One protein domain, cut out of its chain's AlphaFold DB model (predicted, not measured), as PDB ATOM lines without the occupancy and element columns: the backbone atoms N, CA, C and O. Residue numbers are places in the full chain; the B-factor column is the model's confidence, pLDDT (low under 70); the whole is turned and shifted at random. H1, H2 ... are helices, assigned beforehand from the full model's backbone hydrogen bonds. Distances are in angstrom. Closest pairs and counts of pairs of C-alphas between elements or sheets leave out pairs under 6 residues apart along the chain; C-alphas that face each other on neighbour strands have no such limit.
ATOM      1  N   GLN A   8      46.918 -12.116   6.212       94.38
ATOM      2  CA  GLN A   8      47.830 -12.451   5.120       94.38
ATOM      3  C   GLN A   8      47.495 -13.782   4.433       94.38
ATOM      4  O   GLN A   8      47.747 -13.927   3.239       94.38
ATOM      5  N   ALA A   9      46.890 -14.752   5.129       94.69
ATOM      6  CA  ALA A   9      46.514 -16.029   4.508       94.69
ATOM      7  C   ALA A   9      45.476 -15.868   3.382       94.69
ATOM      8  O   ALA A   9      45.321 -16.775   2.570       94.69
ATOM      9  N   SER A  10      44.790 -14.724   3.308       95.69
ATOM     10  CA  SER A  10      43.901 -14.391   2.191       95.69
ATOM     11  C   SER A  10      44.638 -13.912   0.944       95.69
ATOM     12  O   SER A  10      43.996 -13.761  -0.082       95.69
ATOM     13  N   TYR A  11      45.948 -13.670   1.012       93.94
ATOM     14  CA  TYR A  11      46.735 -13.127  -0.098       93.94
ATOM     15  C   TYR A  11      47.757 -14.120  -0.656       93.94
ATOM     16  O   TYR A  11      48.100 -14.031  -1.834       93.94
ATOM     17  N   TYR A  12      48.210 -15.079   0.158       96.56
ATOM     18  CA  TYR A  12      49.214 -16.066  -0.235       96.56
ATOM     19  C   TYR A  12      48.599 -17.431  -0.556       96.56
ATOM     20  O   TYR A  12      47.734 -17.938   0.167       96.56
ATOM     21  N   SER A  13      49.090 -18.040  -1.631       96.81
ATOM     22  CA  SER A  13      48.770 -19.407  -2.033       96.81
ATOM     23  C   SER A  13      49.604 -20.437  -1.271       96.81
ATOM     24  O   SER A  13      50.667 -20.123  -0.729       96.81
ATOM     25  N   CYS A  14      49.114 -21.675  -1.203       97.31
ATOM     26  CA  CYS A  14      49.775 -22.747  -0.459       97.31
ATOM     27  C   CYS A  14      51.184 -23.046  -0.999       97.31
ATOM     28  O   CYS A  14      52.123 -23.159  -0.214       97.31
ATOM     29  N   ASP A  15      51.353 -23.099  -2.321       96.12
ATOM     30  CA  ASP A  15      52.654 -23.263  -2.981       96.12
ATOM     31  C   ASP A  15      53.603 -22.092  -2.707       96.12
ATOM     32  O   ASP A  15      54.773 -22.311  -2.398       96.12
ATOM     33  N   HIS A  16      53.105 -20.852  -2.723       96.56
ATOM     34  CA  HIS A  16      53.925 -19.686  -2.402       96.56
ATOM     35  C   HIS A  16      54.450 -19.754  -0.965       96.56
ATOM     36  O   HIS A  16      55.629 -19.507  -0.725       96.56
ATOM     37  N   VAL A  17      53.600 -20.128  -0.004       97.12
ATOM     38  CA  VAL A  17      54.038 -20.321   1.386       97.12
ATOM     39  C   VAL A  17      55.065 -21.446   1.492       97.12
ATOM     40  O   VAL A  17      56.050 -21.285   2.207       97.12
ATOM     41  N   ALA A  18      54.871 -22.560   0.786       96.88
ATOM     42  CA  ALA A  18      55.800 -23.686   0.817       96.88
ATOM     43  C   ALA A  18      57.188 -23.310   0.273       96.88
ATOM     44  O   ALA A  18      58.203 -23.652   0.876       96.88
ATOM     45  N   GLU A  19      57.236 -22.596  -0.851       95.62
ATOM     46  CA  GLU A  19      58.489 -22.267  -1.539       95.62
ATOM     47  C   GLU A  19      59.208 -21.060  -0.937       95.62
ATOM     48  O   GLU A  19      60.440 -21.020  -0.892       95.62
ATOM     49  N   CYS A  20      58.457 -20.055  -0.484       95.44
ATOM     50  CA  CYS A  20      59.038 -18.785  -0.064       95.44
ATOM     51  C   CYS A  20      59.181 -18.665   1.452       95.44
ATOM     52  O   CYS A  20      60.055 -17.922   1.912       95.44
ATOM     53  N   PHE A  21      58.356 -19.360   2.242       93.56
ATOM     54  CA  PHE A  21      58.368 -19.221   3.695       93.56
ATOM     55  C   PHE A  21      59.002 -20.452   4.340       93.56
ATOM     56  O   PHE A  21      58.696 -21.594   4.017       93.56
ATOM     57  N   GLY A  22      59.935 -20.215   5.266       92.69
ATOM     58  CA  GLY A  22      60.640 -21.274   5.984       92.69
ATOM     59  C   GLY A  22      59.712 -22.019   6.940       92.69
ATOM     60  O   GLY A  22      59.688 -21.714   8.133       92.69
ATOM     61  N   VAL A  23      58.959 -22.981   6.412       96.44
ATOM     62  CA  VAL A  23      58.054 -23.861   7.153       96.44
ATOM     63  C   VAL A  23      58.693 -25.223   7.422       96.44
ATOM     64  O   VAL A  23      59.685 -25.631   6.811       96.44
ATOM     65  N   SER A  24      58.115 -25.958   8.360       97.81
ATOM     66  CA  SER A  24      58.482 -27.326   8.672       97.81
ATOM     67  C   SER A  24      58.233 -28.235   7.467       97.81
ATOM     68  O   SER A  24      57.291 -28.058   6.698       97.81
ATOM     69  N   ARG A  25      59.071 -29.263   7.304       97.50
ATOM     70  CA  ARG A  25      58.947 -30.218   6.192       97.50
ATOM     71  C   ARG A  25      57.568 -30.901   6.100       97.50
ATOM     72  O   ARG A  25      57.100 -31.094   4.981       97.50
ATOM     73  N   PRO A  26      56.904 -31.279   7.212       97.81
ATOM     74  CA  PRO A  26      55.541 -31.802   7.144       97.81
ATOM     75  C   PRO A  26      54.547 -30.791   6.564       97.81
ATOM     76  O   PRO A  26      53.768 -31.153   5.687       97.81
ATOM     77  N   LEU A  27      54.610 -29.529   7.006       97.94
ATOM     78  CA  LEU A  27      53.743 -28.468   6.496       97.94
ATOM     79  C   LEU A  27      54.050 -28.149   5.025       97.94
ATOM     80  O   LEU A  27      53.120 -28.034   4.237       97.94
ATOM     81  N   TYR A  28      55.330 -28.099   4.641       98.19
ATOM     82  CA  TYR A  28      55.767 -27.956   3.246       98.19
ATOM     83  C   TYR A  28      55.097 -28.988   2.331       98.19
ATOM     84  O   TYR A  28      54.469 -28.621   1.342       98.19
ATOM     85  N   ASN A  29      55.186 -30.275   2.684       97.50
ATOM     86  CA  ASN A  29      54.589 -31.344   1.882       97.50
ATOM     87  C   ASN A  29      53.072 -31.169   1.770       97.50
ATOM     88  O   ASN A  29      52.520 -31.255   0.684       97.50
ATOM     89  N   LYS A  30      52.405 -30.862   2.886       97.81
ATOM     90  CA  LYS A  30      50.950 -30.710   2.918       97.81
ATOM     91  C   LYS A  30      50.453 -29.516   2.100       97.81
ATOM     92  O   LYS A  30      49.397 -29.597   1.484       97.81
ATOM     93  N   LEU A  31      51.192 -28.408   2.105       97.88
ATOM     94  CA  LEU A  31      50.895 -27.246   1.266       97.88
ATOM     95  C   LEU A  31      50.975 -27.611  -0.221       97.88
ATOM     96  O   LEU A  31      50.090 -27.233  -0.985       97.88
ATOM     97  N   TRP A  32      51.983 -28.393  -0.610       96.69
ATOM     98  CA  TRP A  32      52.109 -28.909  -1.972       96.69
ATOM     99  C   TRP A  32      51.030 -29.925  -2.340       96.69
ATOM    100  O   TRP A  32      50.507 -29.847  -3.447       96.69
ATOM    101  N   ASP A  33      50.652 -30.819  -1.423       96.06
ATOM    102  CA  ASP A  33      49.554 -31.768  -1.635       96.06
ATOM    103  C   ASP A  33      48.240 -31.016  -1.916       96.06
ATOM    104  O   ASP A  33      47.537 -31.323  -2.872       96.06
ATOM    105  N   ILE A  34      47.947 -29.960  -1.144       94.50
ATOM    106  CA  ILE A  34      46.769 -29.105  -1.367       94.50
ATOM    107  C   ILE A  34      46.801 -28.449  -2.750       94.50
ATOM    108  O   ILE A  34      45.767 -28.403  -3.414       94.50
ATOM    109  N   THR A  35      47.957 -27.937  -3.180       92.31
ATOM    110  CA  THR A  35      48.101 -27.325  -4.507       92.31
ATOM    111  C   THR A  35      47.956 -28.359  -5.623       92.31
ATOM    112  O   THR A  35      47.327 -28.070  -6.635       92.31
ATOM    113  N   ALA A  36      48.516 -29.559  -5.457       91.19
ATOM    114  CA  ALA A  36      48.453 -30.623  -6.458       91.19
ATOM    115  C   ALA A  36      47.044 -31.222  -6.603       91.19
ATOM    116  O   ALA A  36      46.661 -31.622  -7.701       91.19
ATOM    117  N   ASP A  37      46.277 -31.258  -5.512       89.75
ATOM    118  CA  ASP A  37      44.887 -31.725  -5.495       89.75
ATOM    119  C   ASP A  37      43.888 -30.668  -6.001       89.75
ATOM    120  O   ASP A  37      42.704 -30.970  -6.170       89.75
ATOM    121  N   ALA A  38      44.324 -29.421  -6.207       87.88
ATOM    122  CA  ALA A  38      43.455 -28.365  -6.706       87.88
ATOM    123  C   ALA A  38      43.136 -28.587  -8.190       87.88
ATOM    124  O   ALA A  38      44.023 -28.717  -9.031       87.88
ATOM    125  N   GLU A  39      41.846 -28.607  -8.521       84.38
ATOM    126  CA  GLU A  39      41.402 -28.628  -9.910       84.38
ATOM    127  C   GLU A  39      41.629 -27.243 -10.531       84.38
ATOM    128  O   GLU A  39      41.134 -26.232 -10.023       84.38
ATOM    129  N   GLU A  40      42.384 -27.194 -11.630       87.19
ATOM    130  CA  GLU A  40      42.572 -25.966 -12.399       87.19
ATOM    131  C   GLU A  40      41.263 -25.624 -13.124       87.19
ATOM    132  O   GLU A  40      40.919 -26.195 -14.159       87.19
ATOM    133  N   ASN A  41      40.510 -24.695 -12.544       87.75
ATOM    134  CA  ASN A  41      39.240 -24.202 -13.068       87.75
ATOM    135  C   ASN A  41      39.442 -23.033 -14.036       87.75
ATOM    136  O   ASN A  41      38.647 -22.835 -14.958       87.75
ATOM    137  N   VAL A  42      40.491 -22.236 -13.809       90.75
ATOM    138  CA  VAL A  42      40.816 -21.056 -14.608       90.75
ATOM    139  C   VAL A  42      42.296 -21.100 -14.981       90.75
ATOM    140  O   VAL A  42      43.136 -21.092 -14.079       90.75
ATOM    141  N   PRO A  43      42.635 -21.097 -16.284       90.81
ATOM    142  CA  PRO A  43      44.023 -21.123 -16.712       90.81
ATOM    143  C   PRO A  43      44.729 -19.807 -16.392       90.81
ATOM    144  O   PRO A  43      44.123 -18.733 -16.437       90.81
ATOM    145  N   ALA A  44      46.034 -19.890 -16.127       88.81
ATOM    146  CA  ALA A  44      46.847 -18.757 -15.681       88.81
ATOM    147  C   ALA A  44      46.780 -17.526 -16.607       88.81
ATOM    148  O   ALA A  44      46.809 -16.395 -16.131       88.81
ATOM    149  N   GLU A  45      46.637 -17.727 -17.919       91.12
ATOM    150  CA  GLU A  45      46.510 -16.660 -18.926       91.12
ATOM    151  C   GLU A  45      45.255 -15.784 -18.780       91.12
ATOM    152  O   GLU A  45      45.236 -14.657 -19.275       91.12
ATOM    153  N   ASN A  46      44.227 -16.283 -18.088       92.12
ATOM    154  CA  ASN A  46      42.983 -15.560 -17.825       92.12
ATOM    155  C   ASN A  46      42.990 -14.822 -16.476       92.12
ATOM    156  O   ASN A  46      41.999 -14.178 -16.131       92.12
ATOM    157  N   CYS A  47      44.086 -14.895 -15.716       91.25
ATOM    158  CA  CYS A  47      44.240 -14.236 -14.422       91.25
ATOM    159  C   CYS A  47      45.214 -13.053 -14.537       91.25
ATOM    160  O   CYS A  47      46.260 -13.151 -15.176       91.25
ATOM    161  N   GLY A  48      44.892 -11.918 -13.907       90.12
ATOM    162  CA  GLY A  48      45.722 -10.705 -13.955       90.12
ATOM    163  C   GLY A  48      46.941 -10.741 -13.026       90.12
ATOM    164  O   GLY A  48      47.837  -9.900 -13.137       90.12
ATOM    165  N   SER A  49      46.994 -11.711 -12.113       91.94
ATOM    166  CA  SER A  49      48.045 -11.867 -11.110       91.94
ATOM    167  C   SER A  49      48.100 -13.298 -10.568       91.94
ATOM    168  O   SER A  49      47.150 -14.070 -10.705       91.94
ATOM    169  N   SER A  50      49.204 -13.649  -9.899       88.62
ATOM    170  CA  SER A  50      49.338 -14.932  -9.192       88.62
ATOM    171  C   SER A  50      48.339 -15.076  -8.041       88.62
ATOM    172  O   SER A  50      47.858 -16.173  -7.784       88.62
ATOM    173  N   HIS A  51      47.999 -13.970  -7.372       92.88
ATOM    174  CA  HIS A  51      46.974 -13.948  -6.331       92.88
ATOM    175  C   HIS A  51      45.587 -14.269  -6.903       92.88
ATOM    176  O   HIS A  51      44.919 -15.160  -6.389       92.88
ATOM    177  N   GLU A  52      45.178 -13.602  -7.989       93.88
ATOM    178  CA  GLU A  52      43.899 -13.898  -8.654       93.88
ATOM    179  C   GLU A  52      43.859 -15.334  -9.174       93.88
ATOM    180  O   GLU A  52      42.843 -16.005  -9.033       93.88
ATOM    181  N   TYR A  53      44.971 -15.838  -9.720       93.88
ATOM    182  CA  TYR A  53      45.070 -17.237 -10.127       93.88
ATOM    183  C   TYR A  53      44.840 -18.197  -8.957       93.88
ATOM    184  O   TYR A  53      44.084 -19.158  -9.090       93.88
ATOM    185  N   ALA A  54      45.451 -17.926  -7.803       93.88
ATOM    186  CA  ALA A  54      45.276 -18.748  -6.616       93.88
ATOM    187  C   ALA A  54      43.851 -18.679  -6.051       93.88
ATOM    188  O   ALA A  54      43.302 -19.707  -5.657       93.88
ATOM    189  N   ASP A  55      43.239 -17.493  -6.045       95.06
ATOM    190  CA  ASP A  55      41.856 -17.310  -5.598       95.06
ATOM    191  C   ASP A  55      40.873 -18.060  -6.508       95.06
ATOM    192  O   ASP A  55      40.060 -18.850  -6.023       95.06
ATOM    193  N   CYS A  56      41.009 -17.900  -7.832       93.81
ATOM    194  CA  CYS A  56      40.178 -18.580  -8.828       93.81
ATOM    195  C   CYS A  56      40.294 -20.109  -8.778       93.81
ATOM    196  O   CYS A  56      39.322 -20.799  -9.082       93.81
ATOM    197  N   ASN A  57      41.464 -20.632  -8.410       94.00
ATOM    198  CA  ASN A  57      41.731 -22.071  -8.374       94.00
ATOM    199  C   ASN A  57      41.693 -22.669  -6.960       94.00
ATOM    200  O   ASN A  57      42.012 -23.841  -6.778       94.00
ATOM    201  N   GLY A  58      41.272 -21.904  -5.949       95.19
ATOM    202  CA  GLY A  58      41.051 -22.443  -4.609       95.19
ATOM    203  C   GLY A  58      42.333 -22.800  -3.845       95.19
ATOM    204  O   GLY A  58      42.281 -23.629  -2.931       95.19
ATOM    205  N   THR A  59      43.487 -22.234  -4.213       96.56
ATOM    206  CA  THR A  59      44.798 -22.581  -3.632       96.56
ATOM    207  C   THR A  59      45.283 -21.594  -2.572       96.56
ATOM    208  O   THR A  59      46.367 -21.786  -2.011       96.56
ATOM    209  N   LEU A  60      44.496 -20.567  -2.221       97.56
ATOM    210  CA  LEU A  60      44.828 -19.678  -1.104       97.56
ATOM    211  C   LEU A  60      44.868 -20.445   0.221       97.56
ATOM    212  O   LEU A  60      44.086 -21.374   0.463       97.56
ATOM    213  N   VAL A  61      45.757 -20.019   1.120       97.31
ATOM    214  CA  VAL A  61      45.855 -20.607   2.465       97.31
ATOM    215  C   VAL A  61      44.543 -20.428   3.231       97.31
ATOM    216  O   VAL A  61      44.096 -21.359   3.901       97.31
ATOM    217  N   SER A  62      43.887 -19.273   3.091       97.44
ATOM    218  CA  SER A  62      42.590 -18.980   3.715       97.44
ATOM    219  C   SER A  62      41.493 -19.966   3.307       97.44
ATOM    220  O   SER A  62      40.763 -20.479   4.155       97.44
ATOM    221  N   GLN A  63      41.413 -20.293   2.017       97.00
ATOM    222  CA  GLN A  63      40.424 -21.218   1.460       97.00
ATOM    223  C   GLN A  63      40.644 -22.654   1.960       97.00
ATOM    224  O   GLN A  63      39.704 -23.444   2.050       97.00
ATOM    225  N   ASN A  64      41.880 -22.979   2.346       96.69
ATOM    226  CA  ASN A  64      42.276 -24.294   2.834       96.69
ATOM    227  C   ASN A  64      42.491 -24.344   4.355       96.69
ATOM    228  O   ASN A  64      42.909 -25.381   4.869       96.69
ATOM    229  N   TRP A  65      42.153 -23.283   5.102       97.00
ATOM    230  CA  TRP A  65      42.486 -23.150   6.528       97.00
ATOM    231  C   TRP A  65      42.018 -24.334   7.385       97.00
ATOM    232  O   TRP A  65      42.745 -24.842   8.242       97.00
ATOM    233  N   ALA A  66      40.807 -24.821   7.108       95.75
ATOM    234  CA  ALA A  66      40.193 -25.940   7.821       95.75
ATOM    235  C   ALA A  66      40.877 -27.299   7.565       95.75
ATOM    236  O   ALA A  66      40.630 -28.247   8.309       95.75
ATOM    237  N   LYS A  67      41.728 -27.412   6.534       95.56
ATOM    238  CA  LYS A  67      42.507 -28.626   6.241       95.56
ATOM    239  C   LYS A  67      43.760 -28.733   7.116       95.56
ATOM    240  O   LYS A  67      44.325 -29.823   7.245       95.56
ATOM    241  N   PHE A  68      44.206 -27.634   7.719       96.56
ATOM    242  CA  PHE A  68      45.368 -27.610   8.601       96.56
ATOM    243  C   PHE A  68      44.980 -27.951  10.043       96.56
ATOM    244  O   PHE A  68      43.916 -27.585  10.537       96.56
ATOM    245  N   THR A  69      45.859 -28.673  10.728       97.00
ATOM    246  CA  THR A  69      45.763 -28.942  12.165       97.00
ATOM    247  C   THR A  69      46.033 -27.668  12.966       97.00
ATOM    248  O   THR A  69      46.658 -26.742  12.459       97.00
ATOM    249  N   GLU A  70      45.642 -27.623  14.244       97.06
ATOM    250  CA  GLU A  70      45.925 -26.456  15.101       97.06
ATOM    251  C   GLU A  70      47.435 -26.115  15.142       97.06
ATOM    252  O   GLU A  70      47.802 -24.944  15.116       97.06
ATOM    253  N   ALA A  71      48.323 -27.119  15.143       97.12
ATOM    254  CA  ALA A  71      49.773 -26.901  15.139       97.12
ATOM    255  C   ALA A  71      50.272 -26.269  13.827       97.12
ATOM    256  O   ALA A  71      51.065 -25.330  13.856       97.12
ATOM    257  N   GLU A  72      49.773 -26.749  12.688       98.00
ATOM    258  CA  GLU A  72      50.081 -26.192  11.365       98.00
ATOM    259  C   GLU A  72      49.511 -24.777  11.213       98.00
ATOM    260  O   GLU A  72      50.184 -23.902  10.684       98.00
ATOM    261  N   GLN A  73      48.308 -24.518  11.733       97.94
ATOM    262  CA  GLN A  73      47.693 -23.186  11.750       97.94
ATOM    263  C   GLN A  73      48.530 -22.182  12.556       97.94
ATOM    264  O   GLN A  73      48.730 -21.049  12.125       97.94
ATOM    265  N   ILE A  74      49.063 -22.594  13.711       97.38
ATOM    266  CA  ILE A  74      49.969 -21.757  14.514       97.38
ATOM    267  C   ILE A  74      51.262 -21.458  13.748       97.38
ATOM    268  O   ILE A  74      51.733 -20.319  13.755       97.38
ATOM    269  N   GLU A  75      51.839 -22.461  13.085       97.81
ATOM    270  CA  GLU A  75      53.042 -22.278  12.273       97.81
ATOM    271  C   GLU A  75      52.793 -21.347  11.077       97.81
ATOM    272  O   GLU A  75      53.562 -20.407  10.871       97.81
ATOM    273  N   LEU A  76      51.691 -21.552  10.350       97.88
ATOM    274  CA  LEU A  76      51.263 -20.702   9.239       97.88
ATOM    275  C   LEU A  76      51.091 -19.252   9.684       97.88
ATOM    276  O   LEU A  76      51.657 -18.361   9.059       97.88
ATOM    277  N   ASN A  77      50.382 -19.005  10.785       97.56
ATOM    278  CA  ASN A  77      50.243 -17.651  11.322       97.56
ATOM    279  C   ASN A  77      51.603 -17.018  11.608       97.56
ATOM    280  O   ASN A  77      51.848 -15.891  11.195       97.56
ATOM    281  N   LYS A  78      52.514 -17.757  12.249       96.75
ATOM    282  CA  LYS A  78      53.847 -17.242  12.569       96.75
ATOM    283  C   LYS A  78      54.625 -16.827  11.319       96.75
ATOM    284  O   LYS A  78      55.297 -15.800  11.351       96.75
ATOM    285  N   VAL A  79      54.590 -17.626  10.249       97.00
ATOM    286  CA  VAL A  79      55.330 -17.289   9.021       97.00
ATOM    287  C   VAL A  79      54.645 -16.189   8.215       97.00
ATOM    288  O   VAL A  79      55.340 -15.372   7.622       97.00
ATOM    289  N   LEU A  80      53.313 -16.132   8.233       96.06
ATOM    290  CA  LEU A  80      52.516 -15.155   7.492       96.06
ATOM    291  C   LEU A  80      52.510 -13.765   8.138       96.06
ATOM    292  O   LEU A  80      52.562 -12.769   7.430       96.06
ATOM    293  N   GLU A  81      52.478 -13.679   9.468       94.75
ATOM    294  CA  GLU A  81      52.561 -12.406  10.202       94.75
ATOM    295  C   GLU A  81      53.950 -11.756  10.110       94.75
ATOM    296  O   GLU A  81      54.104 -10.575  10.415       94.75
ATOM    297  N   ALA A  82      54.968 -12.522   9.710       91.12
ATOM    298  CA  ALA A  82      56.324 -12.026   9.500       91.12
ATOM    299  C   ALA A  82      56.538 -11.377   8.119       91.12
ATOM    300  O   ALA A  82      57.655 -10.927   7.853       91.12
ATOM    301  N   GLN A  83      55.510 -11.363   7.260       83.38
ATOM    302  CA  GLN A  83      55.547 -10.798   5.906       83.38
ATOM    303  C   GLN A  83      54.974  -9.380   5.853       83.38
ATOM    304  O   GLN A  83      53.964  -9.113   6.550       83.38
TER     305      GLN A  83
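This is residues 8 to 83 of the 83 residues of an uncharacterized protein of Rhodospirillaceae bacterium TMED8 (UniProt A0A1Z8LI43). The longest helix, H2, and the shorter H1 pack on each other at a steep tilt, with H4 crosswise near the first residues of H2 at one end of the domain and H3 toward the other end. Two long loops join these parts: residues 37 to 49 run from H2 to H3, and residues 57 to 69 lead back from H3 to H4. The printed part has 76 residues with four named helices, H1, H2, H3 and H4 in chain order, and no named strand. The class is all helix, though under half of the residues, 37 of 76, are in named elements. The whole is compact: the radius of gyration of the C-alphas is 11.8 A, and the C-alphas span 35 by 24 by 19 A along their three main axes.

H2, residues 25 to 36, is 16.4 A long and begins at C-alpha 25, (58.947, -30.218, 6.192). H1, residues 14 to 20, begins at C-alpha 14, (49.775, -22.747, -0.459). H4, residues 70 to 80, is 15.1 A long and ends at C-alpha 80, (52.516, -15.155, 7.492). H3 is residues 50 to 56.

H2 and H1 touch, with the C-alphas of Tyr 28 and Ala 18 closest at 4.9 A. They run opposite ways at a steep tilt of 49 degrees. H2 and H4 are close but not clearly touching; their closest C-alphas, of Leu 27 and Glu 72, are 6.5 A apart. Their lines are about perpendicular, at 85 degrees. H3 touches no helix but is near H1, with 5 pairs of C-alphas within 10 A. H1 and H4 are only just apart, at 8.1 A. In H1, H2, H3 and H4 every O i to N i+4 pair is within hydrogen-bond range.

The two C-alphas farthest apart are those of Glu 45 and Ala 71, 35.7 A. The link from H1 to H2 is tight; those from H2 to H3 and from H3 to H4 are long. The printed part has no cut, and no printed residue is under 70 in pLDDT.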